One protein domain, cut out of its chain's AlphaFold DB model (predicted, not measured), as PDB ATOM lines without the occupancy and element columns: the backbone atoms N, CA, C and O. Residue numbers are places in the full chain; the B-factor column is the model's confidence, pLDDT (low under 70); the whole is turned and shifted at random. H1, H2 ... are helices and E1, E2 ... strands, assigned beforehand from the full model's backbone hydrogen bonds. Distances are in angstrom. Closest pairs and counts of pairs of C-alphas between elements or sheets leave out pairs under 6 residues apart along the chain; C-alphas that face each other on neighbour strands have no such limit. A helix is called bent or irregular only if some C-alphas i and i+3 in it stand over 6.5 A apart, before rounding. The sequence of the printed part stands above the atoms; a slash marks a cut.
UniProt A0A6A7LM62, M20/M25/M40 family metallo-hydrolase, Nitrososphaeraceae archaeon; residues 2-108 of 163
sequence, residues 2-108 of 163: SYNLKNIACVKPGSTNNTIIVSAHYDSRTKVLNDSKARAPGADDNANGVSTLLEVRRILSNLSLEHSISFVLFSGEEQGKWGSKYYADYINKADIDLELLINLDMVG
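This is residues 2 to 108 of the 163 residues of the protein "M20/M25/M40 family metallo-hydrolase" of Nitrososphaeraceae archaeon (UniProt A0A6A7LM62). A twisted sheet of four strands is the core, sandwiched as three layers between H1 and H2; the loop of residues 26 to 42 extends one end. The printed part has 107 residues, class mixed, ordered E1, E2, H1, E3, H2, E4, with mixed sheet order E1 E3 E2 E4. It is compact, radius of gyration of the C-alphas 15.0 A, spanning 48 by 30 by 18 A.

Find C-alpha 8 at (20.299, 4.163, -27.989), beginning E1, residues 8 to 12. Next come E2, 19 to 25, 19.1 A; H1, 43 to 60, 24.0 A, irregular, C-alphas 45 and 48 being 7.2 A apart; E3, 68 to 74, 18.6 A; H2, 82 to 93, 16.6 A; and E4, 98 to 103, ending at C-alpha 103 (19.629, 10.998, -40.719).

See N 70 and O 20, 2.9 A, between parallel E3 and E2; N 21 and O 100, 2.8 A, between parallel E2 and E4; N 10 and O 71, 2.9 A, between antiparallel E1 and E3. H1 is on the sheet, height 8.8 A, closest C-alphas Ala 24 and Gly 49, 5.3 A; E2, H1, E3 form a strand-helix-strand unit, parallel neighbours joined through a helix, right-handed crossover. H2 is on the opposite face, height 9.4 A, closest C-alphas Phe 74 and Gly 83, 5.0 A; E3, H2, E4 form a split unit, E2 between its strands, right-handed too. Every O i to N i+4 pair is within hydrogen-bond range in H2, 11 of 14 in H1.

The farthest C-alphas, Ser 15 and Asp 35, are 47.9 A apart. The printed part has no cut; E2 to H1 is the long link; pLDDT is under 70 at residue 2.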
ATOM      1  N   SER A   2       0.564   2.950 -22.396       68.94
ATOM      2  CA  SER A   2       1.877   3.580 -22.208       68.94
ATOM      3  C   SER A   2       2.930   2.746 -22.931       68.94
ATOM      4  O   SER A   2       2.957   1.527 -22.759       68.94
ATOM      5  N   TYR A   3       3.791   3.386 -23.714       75.00
ATOM      6  CA  TYR A   3       4.884   2.723 -24.424       75.00
ATOM      7  C   TYR A   3       6.204   3.023 -23.713       75.00
ATOM      8  O   TYR A   3       6.447   4.161 -23.322       75.00
ATOM      9  N   ASN A   4       7.047   2.006 -23.532       88.94
ATOM     10  CA  ASN A   4       8.389   2.166 -22.975       88.94
ATOM     11  C   ASN A   4       9.404   2.151 -24.120       88.94
ATOM     12  O   ASN A   4       9.893   1.091 -24.510       88.94
ATOM     13  N   LEU A   5       9.648   3.326 -24.690       91.88
ATOM     14  CA  LEU A   5      10.586   3.522 -25.787       91.88
ATOM     15  C   LEU A   5      11.944   3.991 -25.263       91.88
ATOM     16  O   LEU A   5      12.014   4.724 -24.276       91.88
ATOM     17  N   LYS A   6      13.025   3.563 -25.920       96.12
ATOM     18  CA  LYS A   6      14.394   3.912 -25.539       96.12
ATOM     19  C   LYS A   6      15.226   4.205 -26.777       96.12
ATOM     20  O   LYS A   6      15.496   3.302 -27.559       96.12
ATOM     21  N   ASN A   7      15.713   5.433 -26.889       97.62
ATOM     22  CA  ASN A   7      16.799   5.720 -27.819       97.62
ATOM     23  C   ASN A   7      18.086   5.037 -27.336       97.62
ATOM     24  O   ASN A   7      18.313   4.903 -26.129       97.62
ATOM     25  N   ILE A   8      18.948   4.656 -28.273       98.06
ATOM     26  CA  ILE A   8      20.299   4.163 -27.989       98.06
ATOM     27  C   ILE A   8      21.272   5.210 -28.515       98.06
ATOM     28  O   ILE A   8      21.259   5.509 -29.702       98.06
ATOM     29  N   ALA A   9      22.112   5.770 -27.647       97.00
ATOM     30  CA  ALA A   9      23.068   6.806 -28.025       97.00
ATOM     31  C   ALA A   9      24.486   6.445 -27.571       97.00
ATOM     32  O   ALA A   9      24.687   5.905 -26.483       97.00
ATOM     33  N   CYS A  10      25.474   6.761 -28.403       96.00
ATOM     34  CA  CYS A  10      26.893   6.633 -28.093       96.00
ATOM     35  C   CYS A  10      27.636   7.859 -28.620       96.00
ATOM     36  O   CYS A  10      27.501   8.206 -29.790       96.00
ATOM     37  N   VAL A  11      28.456   8.484 -27.778       96.38
ATOM     38  CA  VAL A  11      29.276   9.632 -28.174       96.38
ATOM     39  C   VAL A  11      30.709   9.177 -28.419       96.38
ATOM     40  O   VAL A  11      31.312   8.495 -27.588       96.38
ATOM     41  N   LYS A  12      31.268   9.573 -29.563       97.12
ATOM     42  CA  LYS A  12      32.707   9.597 -29.809       97.12
ATOM     43  C   LYS A  12      33.201  11.033 -29.601       97.12
ATOM     44  O   LYS A  12      32.878  11.880 -30.431       97.12
ATOM     45  N   PRO A  13      33.988  11.307 -28.548       96.88
ATOM     46  CA  PRO A  13      34.533  12.639 -28.318       96.88
ATOM     47  C   PRO A  13      35.465  13.086 -29.450       96.88
ATOM     48  O   PRO A  13      36.249  12.279 -29.974       96.88
ATOM     49  N   GLY A  14      35.360  14.367 -29.798       97.38
ATOM     50  CA  GLY A  14      36.328  15.114 -30.597       97.38
ATOM     51  C   GLY A  14      37.223  15.995 -29.723       97.38
ATOM     52  O   GLY A  14      37.204  15.892 -28.495       97.38
ATOM     53  N   SER A  15      38.025  16.856 -30.348       97.50
ATOM     54  CA  SER A  15      38.837  17.858 -29.646       97.50
ATOM     55  C   SER A  15      38.065  19.129 -29.272       97.50
ATOM     56  O   SER A  15      38.562  19.904 -28.458       97.50
ATOM     57  N   THR A  16      36.888  19.364 -29.860       95.81
ATOM     58  CA  THR A  16      35.995  20.492 -29.552       95.81
ATOM     59  C   THR A  16      34.665  20.009 -28.956       95.81
ATOM     60  O   THR A  16      34.352  18.813 -28.960       95.81
ATOM     61  N   ASN A  17      33.872  20.954 -28.439       91.69
ATOM     62  CA  ASN A  17      32.529  20.682 -27.916       91.69
ATOM     63  C   ASN A  17      31.457  20.607 -29.020       91.69
ATOM     64  O   ASN A  17      30.355  20.123 -28.760       91.69
ATOM     65  N   ASN A  18      31.783  21.032 -30.244       95.88
ATOM     66  CA  ASN A  18      30.868  21.009 -31.380       95.88
ATOM     67  C   ASN A  18      30.498  19.562 -31.709       95.88
ATOM     68  O   ASN A  18      31.362  18.683 -31.817       95.88
ATOM     69  N   THR A  19      29.205  19.315 -31.874       96.62
ATOM     70  CA  THR A  19      28.650  17.976 -32.033       96.62
ATOM     71  C   THR A  19      27.979  17.814 -33.390       96.62
ATOM     72  O   THR A  19      27.159  18.628 -33.810       96.62
ATOM     73  N   ILE A  20      28.292  16.700 -34.051       97.38
ATOM     74  CA  ILE A  20      27.553  16.179 -35.201       97.38
ATOM     75  C   ILE A  20      26.749  14.970 -34.732       97.38
ATOM     76  O   ILE A  20      27.278  14.074 -34.070       97.38
ATOM     77  N   ILE A  21      25.471  14.909 -35.091       97.94
ATOM     78  CA  ILE A  21      24.637  13.728 -34.873       97.94
ATOM     79  C   ILE A  21      24.595  12.912 -36.162       97.94
ATOM     80  O   ILE A  21      24.294  13.438 -37.228       97.94
ATOM     81  N   VAL A  22      24.850  11.609 -36.056       98.31
ATOM     82  CA  VAL A  22      24.532  10.634 -37.106       98.31
ATOM     83  C   VAL A  22      23.474   9.704 -36.544       98.31
ATOM     84  O   VAL A  22      23.654   9.142 -35.461       98.31
ATOM     85  N   SER A  23      22.361   9.564 -37.254       98.50
ATOM     86  CA  SER A  23      21.181   8.885 -36.733       98.50
ATOM     87  C   SER A  23      20.516   7.948 -37.728       98.50
ATOM     88  O   SER A  23      20.726   8.054 -38.931       98.50
ATOM     89  N   ALA A  24      19.753   7.011 -37.182       98.31
ATOM     90  CA  ALA A  24      18.793   6.157 -37.870       98.31
ATOM     91  C   ALA A  24      17.694   5.798 -36.858       98.31
ATOM     92  O   ALA A  24      17.914   5.934 -35.650       98.31
ATOM     93  N   HIS A  25      16.540   5.301 -37.292       98.31
ATOM     94  CA  HIS A  25      15.595   4.671 -36.363       98.31
ATOM     95  C   HIS A  25      15.710   3.150 -36.433       98.31
ATOM     96  O   HIS A  25      16.041   2.585 -37.471       98.31
ATOM     97  N   TYR A  26      15.505   2.483 -35.296       97.31
ATOM     98  CA  TYR A  26      15.647   1.025 -35.207       97.31
ATOM     99  C   TYR A  26      14.308   0.295 -35.070       97.31
ATOM    100  O   TYR A  26      14.278  -0.936 -35.142       97.31
ATOM    101  N   ASP A  27      13.211   1.021 -34.834       95.38
ATOM    102  CA  ASP A  27      11.875   0.446 -34.927       95.38
ATOM    103  C   ASP A  27      11.467   0.222 -36.385       95.38
ATOM    104  O   ASP A  27      12.006   0.838 -37.300       95.38
ATOM    105  N   SER A  28      10.514  -0.682 -36.583       94.75
ATOM    106  CA  SER A  28       9.907  -0.975 -37.876       94.75
ATOM    107  C   SER A  28       8.391  -1.003 -37.734       94.75
ATOM    108  O   SER A  28       7.844  -1.100 -36.628       94.75
ATOM    109  N   ARG A  29       7.690  -0.996 -38.867       91.88
ATOM    110  CA  ARG A  29       6.240  -1.194 -38.896       91.88
ATOM    111  C   ARG A  29       5.800  -2.214 -39.924       91.88
ATOM    112  O   ARG A  29       6.462  -2.507 -40.919       91.88
ATOM    113  N   THR A  30       4.600  -2.723 -39.697       91.88
ATOM    114  CA  THR A  30       3.849  -3.462 -40.702       91.88
ATOM    115  C   THR A  30       2.951  -2.517 -41.504       91.88
ATOM    116  O   THR A  30       2.549  -1.449 -41.033       91.88
ATOM    117  N   LYS A  31       2.575  -2.943 -42.713       87.38
ATOM    118  CA  LYS A  31       1.495  -2.312 -43.487       87.38
ATOM    119  C   LYS A  31       0.106  -2.732 -42.994       87.38
ATOM    120  O   LYS A  31      -0.876  -2.064 -43.306       87.38
ATOM    121  N   VAL A  32       0.012  -3.823 -42.231       89.94
ATOM    122  CA  VAL A  32      -1.248  -4.310 -41.654       89.94
ATOM    123  C   VAL A  32      -1.521  -3.552 -40.360       89.94
ATOM    124  O   VAL A  32      -1.034  -3.904 -39.288       89.94
ATOM    125  N   LEU A  33      -2.285  -2.468 -40.469       84.12
ATOM    126  CA  LEU A  33      -2.648  -1.653 -39.314       84.12
ATOM    127  C   LEU A  33      -3.440  -2.485 -38.289       84.12
ATOM    128  O   LEU A  33      -4.245  -3.334 -38.658       84.12
ATOM    129  N   ASN A  34      -3.233  -2.197 -37.002       84.25
ATOM    130  CA  ASN A  34      -3.897  -2.845 -35.861       84.25
ATOM    131  C   ASN A  34      -3.592  -4.340 -35.648       84.25
ATOM    132  O   ASN A  34      -4.257  -4.973 -34.829       84.25
ATOM    133  N   ASP A  35      -2.566  -4.896 -36.298       87.88
ATOM    134  CA  ASP A  35      -2.071  -6.242 -36.003       87.88
ATOM    135  C   ASP A  35      -0.659  -6.203 -35.405       87.88
ATOM    136  O   ASP A  35       0.345  -6.082 -36.104       87.88
ATOM    137  N   SER A  36      -0.583  -6.350 -34.080       85.69
ATOM    138  CA  SER A  36       0.689  -6.403 -33.340       85.69
ATOM    139  C   SER A  36       1.524  -7.662 -33.604       85.69
ATOM    140  O   SER A  36       2.676  -7.722 -33.180       85.69
ATOM    141  N   LYS A  37       0.965  -8.674 -34.280       89.94
ATOM    142  CA  LYS A  37       1.652  -9.923 -34.636       89.94
ATOM    143  C   LYS A  37       2.060  -9.969 -36.107       89.94
ATOM    144  O   LYS A  37       2.754 -10.905 -36.510       89.94
ATOM    145  N   ALA A  38       1.639  -8.994 -36.911       94.38
ATOM    146  CA  ALA A  38       1.986  -8.955 -38.318       94.38
ATOM    147  C   ALA A  38       3.494  -8.755 -38.515       94.38
ATOM    148  O   ALA A  38       4.179  -8.056 -37.769       94.38
ATOM    149  N   ARG A  39       4.017  -9.372 -39.575       95.19
ATOM    150  CA  ARG A  39       5.441  -9.328 -39.905       95.19
ATOM    151  C   ARG A  39       5.860  -7.901 -40.292       95.19
ATOM    152  O   ARG A  39       5.276  -7.316 -41.202       95.19
ATOM    153  N   ALA A  40       6.910  -7.395 -39.650       94.88
ATOM    154  CA  ALA A  40       7.505  -6.080 -39.892       94.88
ATOM    155  C   ALA A  40       9.040  -6.210 -39.998       94.88
ATOM    156  O   ALA A  40       9.757  -5.884 -39.054       94.88
ATOM    157  N   PRO A  41       9.573  -6.773 -41.101       94.19
ATOM    158  CA  PRO A  41      10.997  -7.104 -41.187       94.19
ATOM    159  C   PRO A  41      11.900  -5.864 -41.264       94.19
ATOM    160  O   PRO A  41      13.057  -5.967 -40.886       94.19
ATOM    161  N   GLY A  42      11.386  -4.733 -41.767       94.19
ATOM    162  CA  GLY A  42      12.060  -3.432 -41.726       94.19
ATOM    163  C   GLY A  42      13.454  -3.381 -42.355       94.19
ATOM    164  O   GLY A  42      14.318  -2.668 -41.867       94.19
ATOM    165  N   ALA A  43      13.717  -4.185 -43.393       94.88
ATOM    166  CA  ALA A  43      15.063  -4.306 -43.960       94.88
ATOM    167  C   ALA A  43      15.564  -2.987 -44.571       94.88
ATOM    168  O   ALA A  43      16.701  -2.589 -44.325       94.88
ATOM    169  N   ASP A  44      14.711  -2.334 -45.363       93.00
ATOM    170  CA  ASP A  44      15.001  -1.015 -45.927       93.00
ATOM    171  C   ASP A  44      14.613   0.115 -44.972       93.00
ATOM    172  O   ASP A  44      15.347   1.078 -44.836       93.00
ATOM    173  N   ASP A  45      13.511  -0.077 -44.254       93.62
ATOM    174  CA  ASP A  45      12.897   0.881 -43.338       93.62
ATOM    175  C   ASP A  45      12.874   0.282 -41.911       93.62
ATOM    176  O   ASP A  45      11.961  -0.471 -41.548       93.62
ATOM    177  N   ASN A  46      13.937   0.441 -41.114       96.50
ATOM    178  CA  ASN A  46      15.192   1.146 -41.433       96.50
ATOM    179  C   ASN A  46      16.455   0.401 -40.950       96.50
ATOM    180  O   ASN A  46      17.452   0.973 -40.502       96.50
ATOM    181  N   ALA A  47      16.452  -0.932 -41.049       97.19
ATOM    182  CA  ALA A  47      17.592  -1.750 -40.633       97.19
ATOM    183  C   ALA A  47      18.881  -1.439 -41.420       97.19
ATOM    184  O   ALA A  47      19.977  -1.623 -40.884       97.19
ATOM    185  N   ASN A  48      18.783  -0.957 -42.665       96.12
ATOM    186  CA  ASN A  48      19.957  -0.530 -43.424       96.12
ATOM    187  C   ASN A  48      20.553   0.804 -42.945       96.12
ATOM    188  O   ASN A  48      21.777   0.946 -42.973       96.12
ATOM    189  N   GLY A  49      19.748   1.740 -42.435       97.50
ATOM    190  CA  GLY A  49      20.241   2.953 -41.791       97.50
ATOM    191  C   GLY A  49      20.981   2.600 -40.509       97.50
ATOM    192  O   GLY A  49      22.101   3.066 -40.287       97.50
ATOM    193  N   VAL A  50      20.423   1.672 -39.717       98.31
ATOM    194  CA  VAL A  50      21.080   1.130 -38.517       98.31
ATOM    195  C   VAL A  50      22.424   0.483 -38.864       98.31
ATOM    196  O   VAL A  50      23.437   0.801 -38.238       98.31
ATOM    197  N   SER A  51      22.468  -0.419 -39.849       98.19
ATOM    198  CA  SER A  51      23.711  -1.112 -40.212       98.19
ATOM    199  C   SER A  51      24.760  -0.158 -40.790       98.19
ATOM    200  O   SER A  51      25.936  -0.261 -40.433       98.19
ATOM    201  N   THR A  52      24.338   0.826 -41.590       97.75
ATOM    202  CA  THR A  52      25.210   1.888 -42.108       97.75
ATOM    203  C   THR A  52      25.794   2.722 -40.969       97.75
ATOM    204  O   THR A  52      27.002   2.943 -40.928       97.75
ATOM    205  N   LEU A  53      24.979   3.130 -39.992       98.44
ATOM    206  CA  LEU A  53      25.434   3.887 -38.824       98.44
ATOM    207  C   LEU A  53      26.464   3.105 -37.999       98.44
ATOM    208  O   LEU A  53      27.489   3.667 -37.598       98.44
ATOM    209  N   LEU A  54      26.225   1.812 -37.762       98.38
ATOM    210  CA  LEU A  54      27.169   0.943 -37.052       98.38
ATOM    211  C   LEU A  54      28.509   0.835 -37.795       98.38
ATOM    212  O   LEU A  54      29.566   0.880 -37.162       98.38
ATOM    213  N   GLU A  55      28.479   0.753 -39.125       98.19
ATOM    214  CA  GLU A  55      29.690   0.710 -39.946       98.19
ATOM    215  C   GLU A  55      30.444   2.046 -39.933       98.19
ATOM    216  O   GLU A  55      31.660   2.067 -39.727       98.19
ATOM    217  N   VAL A  56      29.739   3.176 -40.039       97.50
ATOM    218  CA  VAL A  56      30.340   4.509 -39.877       97.50
ATOM    219  C   VAL A  56      31.002   4.623 -38.500       97.50
ATOM    220  O   VAL A  56      32.158   5.035 -38.396       97.50
ATOM    221  N   ARG A  57      30.333   4.181 -37.427       97.81
ATOM    222  CA  ARG A  57      30.904   4.170 -36.070       97.81
ATOM    223  C   ARG A  57      32.165   3.311 -35.966       97.81
ATOM    224  O   ARG A  57      33.082   3.681 -35.222       97.81
ATOM    225  N   ARG A  58      32.202   2.169 -36.658       98.00
ATOM    226  CA  ARG A  58      33.359   1.265 -36.708       98.00
ATOM    227  C   ARG A  58      34.529   1.910 -37.447       98.00
ATOM    228  O   ARG A  58      35.640   1.887 -36.934       98.00
ATOM    229  N   ILE A  59      34.288   2.515 -38.611       97.31
ATOM    230  CA  ILE A  59      35.321   3.208 -39.399       97.31
ATOM    231  C   ILE A  59      35.909   4.374 -38.600       97.31
ATOM    232  O   ILE A  59      37.128   4.527 -38.512       97.31
ATOM    233  N   LEU A  60      35.049   5.175 -37.969       97.12
ATOM    234  CA  LEU A  60      35.475   6.366 -37.244       97.12
ATOM    235  C   LEU A  60      36.127   6.051 -35.892       97.12
ATOM    236  O   LEU A  60      36.777   6.933 -35.344       97.12
ATOM    237  N   SER A  61      36.003   4.834 -35.340       96.00
ATOM    238  CA  SER A  61      36.444   4.516 -33.968       96.00
ATOM    239  C   SER A  61      37.919   4.810 -33.702       96.00
ATOM    240  O   SER A  61      38.270   5.170 -32.583       96.00
ATOM    241  N   ASN A  62      38.754   4.674 -34.732       95.00
ATOM    242  CA  ASN A  62      40.208   4.778 -34.633       95.00
ATOM    243  C   ASN A  62      40.745   6.132 -35.115       95.00
ATOM    244  O   ASN A  62      41.958   6.314 -35.188       95.00
ATOM    245  N   LEU A  63      39.863   7.071 -35.464       97.12
ATOM    246  CA  LEU A  63      40.245   8.391 -35.955       97.12
ATOM    247  C   LEU A  63      40.165   9.432 -34.837       97.12
ATOM    248  O   LEU A  63      39.212   9.457 -34.052       97.12
ATOM    249  N   SER A  64      41.149  10.326 -34.790       97.25
ATOM    250  CA  SER A  64      41.034  11.580 -34.042       97.25
ATOM    251  C   SER A  64      40.153  12.537 -34.837       97.25
ATOM    252  O   SER A  64      40.353  12.701 -36.039       97.25
ATOM    253  N   LEU A  65      39.167  13.132 -34.174       97.25
ATOM    254  CA  LEU A  65      38.177  14.003 -34.798       97.25
ATOM    255  C   LEU A  65      38.200  15.361 -34.112       97.25
ATOM    256  O   LEU A  65      38.412  15.435 -32.904       97.25
ATOM    257  N   GLU A  66      37.955  16.415 -34.880       97.06
ATOM    258  CA  GLU A  66      37.752  17.746 -34.317       97.06
ATOM    259  C   GLU A  66      36.400  17.818 -33.601       97.06
ATOM    260  O   GLU A  66      36.346  18.101 -32.410       97.06
ATOM    261  N   HIS A  67      35.335  17.442 -34.307       97.12
ATOM    262  CA  HIS A  67      33.967  17.435 -33.801       97.12
ATOM    263  C   HIS A  67      33.685  16.152 -33.022       97.12
ATOM    264  O   HIS A  67      34.114  15.056 -33.410       97.12
ATOM    265  N   SER A  68      32.913  16.278 -31.947       97.56
ATOM    266  CA  SER A  68      32.301  15.125 -31.294       97.56
ATOM    267  C   SER A  68      31.208  14.549 -32.193       97.56
ATOM    268  O   SER A  68      30.477  15.285 -32.852       97.56
ATOM    269  N   ILE A  69      31.079  13.222 -32.235       98.12
ATOM    270  CA  ILE A  69      30.019  12.557 -33.002       98.12
ATOM    271  C   ILE A  69      29.116  11.783 -32.057       98.12
ATOM    272  O   ILE A  69      29.559  10.850 -31.385       98.12
ATOM    273  N   SER A  70      27.839  12.146 -32.043       97.88
ATOM    274  CA  SER A  70      26.790  11.399 -31.364       97.88
ATOM    275  C   SER A  70      26.106  10.461 -32.354       97.88
ATOM    276  O   SER A  70      25.422  10.895 -33.277       97.88
ATOM    277  N   PHE A  71      26.270   9.163 -32.144       98.50
ATOM    278  CA  PHE A  71      25.606   8.112 -32.904       98.50
ATOM    279  C   PHE A  71      24.314   7.745 -32.188       98.50
ATOM    280  O   PHE A  71      24.375   7.301 -31.039       98.50
ATOM    281  N   VAL A  72      23.163   7.943 -32.831       98.50
ATOM    282  CA  VAL A  72      21.857   7.799 -32.172       98.50
ATOM    283  C   VAL A  72      20.927   6.901 -32.977       98.50
ATOM    284  O   VAL A  72      20.640   7.165 -34.136       98.50
ATOM    285  N   LEU A  73      20.423   5.849 -32.338       98.56
ATOM    286  CA  LEU A  73      19.333   5.034 -32.852       98.56
ATOM    287  C   LEU A  73      18.036   5.454 -32.163       98.56
ATOM    288  O   LEU A  73      17.885   5.272 -30.949       98.56
ATOM    289  N   PHE A  74      17.114   6.029 -32.930       98.25
ATOM    290  CA  PHE A  74      15.822   6.481 -32.430       98.25
ATOM    291  C   PHE A  74      14.816   5.336 -32.346       98.25
ATOM    292  O   PHE A  74      14.773   4.451 -33.197       98.25
ATOM    293  N   SER A  75      13.995   5.373 -31.299       96.94
ATOM    294  CA  SER A  75      12.845   4.485 -31.130       96.94
ATOM    295  C   SER A  75      11.534   5.198 -31.453       96.94
ATOM    296  O   SER A  75      11.335   6.338 -31.029       96.94
ATOM    297  N   GLY A  76      10.593   4.494 -32.072       94.31
ATOM    298  CA  GLY A  76       9.234   4.979 -32.306       94.31
ATOM    299  C   GLY A  76       9.162   6.106 -33.328       94.31
ATOM    300  O   GLY A  76       8.362   7.032 -33.147       94.31
ATOM    301  N   GLU A  77      10.007   6.059 -34.359       94.25
ATOM    302  CA  GLU A  77       9.856   6.895 -35.555       94.25
ATOM    303  C   GLU A  77       8.465   6.664 -36.149       94.25
ATOM    304  O   GLU A  77       7.639   7.583 -36.227       94.25
ATOM    305  N   GLU A  78       8.136   5.392 -36.338       89.75
ATOM    306  CA  GLU A  78       6.998   4.955 -37.135       89.75
ATOM    307  C   GLU A  78       5.655   5.108 -36.410       89.75
ATOM    308  O   GLU A  78       4.572   4.948 -36.982       89.75
ATOM    309  N   GLN A  79       5.708   5.417 -35.111       88.44
ATOM    310  CA  GLN A  79       4.549   5.699 -34.260       88.44
ATOM    311  C   GLN A  79       4.382   7.197 -33.965       88.44
ATOM    312  O   GLN A  79       3.496   7.586 -33.200       88.44
ATOM    313  N   GLY A  80       5.188   8.054 -34.597       89.38
ATOM    314  CA  GLY A  80       5.063   9.507 -34.500       89.38
ATOM    315  C   GLY A  80       6.318  10.222 -34.014       89.38
ATOM    316  O   GLY A  80       6.194  11.316 -33.441       89.38
ATOM    317  N   LYS A  81       7.499   9.641 -34.256       92.00
ATOM    318  CA  LYS A  81       8.815  10.255 -34.022       92.00
ATOM    319  C   LYS A  81       9.060  10.577 -32.556       92.00
ATOM    320  O   LYS A  81       9.587  11.628 -32.202       92.00
ATOM    321  N   TRP A  82       8.608   9.693 -31.670       94.25
ATOM    322  CA  TRP A  82       8.665   9.942 -30.227       94.25
ATOM    323  C   TRP A  82      10.107   9.982 -29.722       94.25
ATOM    324  O   TRP A  82      10.444  10.846 -28.914       94.25
ATOM    325  N   GLY A  83      10.964   9.101 -30.244       95.56
ATOM    326  CA  GLY A  83      12.386   9.070 -29.921       95.56
ATOM    327  C   GLY A  83      13.122  10.344 -30.320       95.56
ATOM    328  O   GLY A  83      13.792  10.930 -29.469       95.56
ATOM    329  N   SER A  84      12.988  10.798 -31.572       95.62
ATOM    330  CA  SER A  84      13.685  12.004 -32.046       95.62
ATOM    331  C   SER A  84      13.188  13.263 -31.339       95.62
ATOM    332  O   SER A  84      14.010  14.045 -30.877       95.62
ATOM    333  N   LYS A  85      11.871  13.409 -31.125       94.75
ATOM    334  CA  LYS A  85      11.293  14.540 -30.376       94.75
ATOM    335  C   LYS A  85      11.832  14.629 -28.954       94.75
ATOM    336  O   LYS A  85      12.269  15.691 -28.523       94.75
ATOM    337  N   TYR A  86      11.842  13.504 -28.238       95.19
ATOM    338  CA  TYR A  86      12.415  13.457 -26.896       95.19
ATOM    339  C   TYR A  86      13.908  13.813 -26.909       95.19
ATOM    340  O   TYR A  86      14.391  14.515 -26.022       95.19
ATOM    341  N   TYR A  87      14.646  13.336 -27.916       95.81
ATOM    342  CA  TYR A  87      16.068  13.629 -28.041       95.81
ATOM    343  C   TYR A  87      16.333  15.100 -28.374       95.81
ATOM    344  O   TYR A  87      17.222  15.688 -27.772       95.81
ATOM    345  N   ALA A  88      15.545  15.720 -29.252       94.12
ATOM    346  CA  ALA A  88      15.634  17.146 -29.559       94.12
ATOM    347  C   ALA A  88      15.395  18.006 -28.306       94.12
ATOM    348  O   ALA A  88      16.176  18.911 -28.014       94.12
ATOM    349  N   ASP A  89      14.383  17.667 -27.500       95.44
ATOM    350  CA  ASP A  89      14.149  18.319 -26.207       95.44
ATOM    351  C   ASP A  89      15.335  18.144 -25.247       95.44
ATOM    352  O   ASP A  89      15.670  19.064 -24.500       95.44
ATOM    353  N   TYR A  90      15.961  16.964 -25.243       94.75
ATOM    354  CA  TYR A  90      17.159  16.697 -24.449       94.75
ATOM    355  C   TYR A  90      18.354  17.541 -24.912       94.75
ATOM    356  O   TYR A  90      18.981  18.164 -24.064       94.75
ATOM    357  N   ILE A  91      18.630  17.610 -26.221       94.25
ATOM    358  CA  ILE A  91      19.701  18.441 -26.800       94.25
ATOM    359  C   ILE A  91      19.542  19.898 -26.358       94.25
ATOM    360  O   ILE A  91      20.489  20.481 -25.834       94.25
ATOM    361  N   ASN A  92      18.327  20.445 -26.476       91.94
ATOM    362  CA  ASN A  92      18.025  21.818 -26.072       91.94
ATOM    363  C   ASN A  92      18.212  22.043 -24.562       91.94
ATOM    364  O   ASN A  92      18.764  23.054 -24.146       91.94
ATOM    365  N   LYS A  93      17.758  21.106 -23.717       96.44
ATOM    366  CA  LYS A  93      17.883  21.222 -22.250       96.44
ATOM    367  C   LYS A  93      19.310  21.029 -21.750       96.44
ATOM    368  O   LYS A  93      19.661  21.575 -20.709       96.44
ATOM    369  N   ALA A  94      20.086  20.203 -22.441       94.00
ATOM    370  CA  ALA A  94      21.473  19.911 -22.112       94.00
ATOM    371  C   ALA A  94      22.455  20.935 -22.703       94.00
ATOM    372  O   ALA A  94      23.648  20.802 -22.449       94.00
ATOM    373  N   ASP A  95      21.961  21.919 -23.465       93.19
ATOM    374  CA  ASP A  95      22.761  22.959 -24.124       93.19
ATOM    375  C   ASP A  95      23.893  22.366 -24.983       93.19
ATOM    376  O   ASP A  95      25.056  22.761 -24.913       93.19
ATOM    377  N   ILE A  96      23.560  21.321 -25.749       93.00
ATOM    378  CA  ILE A  96      24.522  20.659 -26.634       93.00
ATOM    379  C   ILE A  96      24.695  21.505 -27.899       93.00
ATOM    380  O   ILE A  96      23.730  21.738 -28.627       93.00
ATOM    381  N   ASP A  97      25.941  21.889 -28.185       94.38
ATOM    382  CA  ASP A  97      26.326  22.641 -29.384       94.38
ATOM    383  C   ASP A  97      26.254  21.748 -30.635       94.38
ATOM    384  O   ASP A  97      27.212  21.063 -31.010       94.38
ATOM    385  N   LEU A  98      25.059  21.670 -31.222       93.94
ATOM    386  CA  LEU A  98      24.753  20.862 -32.396       93.94
ATOM    387  C   LEU A  98      24.974  21.666 -33.680       93.94
ATOM    388  O   LEU A  98      24.237  22.604 -33.969       93.94
ATOM    389  N   GLU A  99      25.920  21.228 -34.507       93.62
ATOM    390  CA  GLU A  99      26.189  21.870 -35.799       93.62
ATOM    391  C   GLU A  99      25.470  21.204 -36.976       93.62
ATOM    392  O   GLU A  99      25.154  21.858 -37.972       93.62
ATOM    393  N   LEU A 100      25.257  19.889 -36.900       94.19
ATOM    394  CA  LEU A 100      24.698  19.113 -38.000       94.19
ATOM    395  C   LEU A 100      24.063  17.819 -37.496       94.19
ATOM    396  O   LEU A 100      24.647  17.109 -36.678       94.19
ATOM    397  N   LEU A 101      22.915  17.463 -38.070       95.69
ATOM    398  CA  LEU A 101      22.322  16.138 -37.948       95.69
ATOM    399  C   LEU A 101      22.239  15.481 -39.327       95.69
ATOM    400  O   LEU A 101      21.703  16.055 -40.269       95.69
ATOM    401  N   ILE A 102      22.756  14.260 -39.426       96.81
ATOM    402  CA  ILE A 102      22.630  13.383 -40.589       96.81
ATOM    403  C   ILE A 102      21.692  12.239 -40.196       96.81
ATOM    404  O   ILE A 102      21.987  11.486 -39.266       96.81
ATOM    405  N   ASN A 103      20.566  12.107 -40.895       97.06
ATOM    406  CA  ASN A 103      19.629  10.998 -40.719       97.06
ATOM    407  C   ASN A 103      19.788   9.997 -41.869       97.06
ATOM    408  O   ASN A 103      19.756  10.379 -43.037       97.06
ATOM    409  N   LEU A 104      19.989   8.726 -41.530       96.56
ATOM    410  CA  LEU A 104      20.087   7.612 -42.463       96.56
ATOM    411  C   LEU A 104      18.754   6.875 -42.443       96.56
ATOM    412  O   LEU A 104      18.440   6.200 -41.463       96.56
ATOM    413  N   ASP A 105      17.979   7.026 -43.510       94.31
ATOM    414  CA  ASP A 105      16.642   6.459 -43.628       94.31
ATOM    415  C   ASP A 105      16.412   5.919 -45.037       94.31
ATOM    416  O   ASP A 105      16.530   6.666 -46.010       94.31
ATOM    417  N   MET A 106      16.178   4.608 -45.140       92.19
ATOM    418  CA  MET A 106      16.002   3.893 -46.409       92.19
ATOM    419  C   MET A 106      17.158   4.107 -47.400       92.19
ATOM    420  O   MET A 106      16.976   4.496 -48.554       92.19
ATOM    421  N   VAL A 107      18.390   3.841 -46.952       90.81
ATOM    422  CA  VAL A 107      19.625   4.121 -47.719       90.81
ATOM    423  C   VAL A 107      20.179   2.919 -48.491       90.81
ATOM    424  O   VAL A 107      21.221   3.020 -49.138       90.81
ATOM    425  N   GLY A 108      19.531   1.758 -48.403       86.50
ATOM    426  CA  GLY A 108      20.087   0.478 -48.849       86.50
ATOM    427  C   GLY A 108      19.296  -0.243 -49.936       86.50
ATOM    428  O   GLY A 108      19.748  -1.297 -50.386       86.50
TER     429      GLY A 108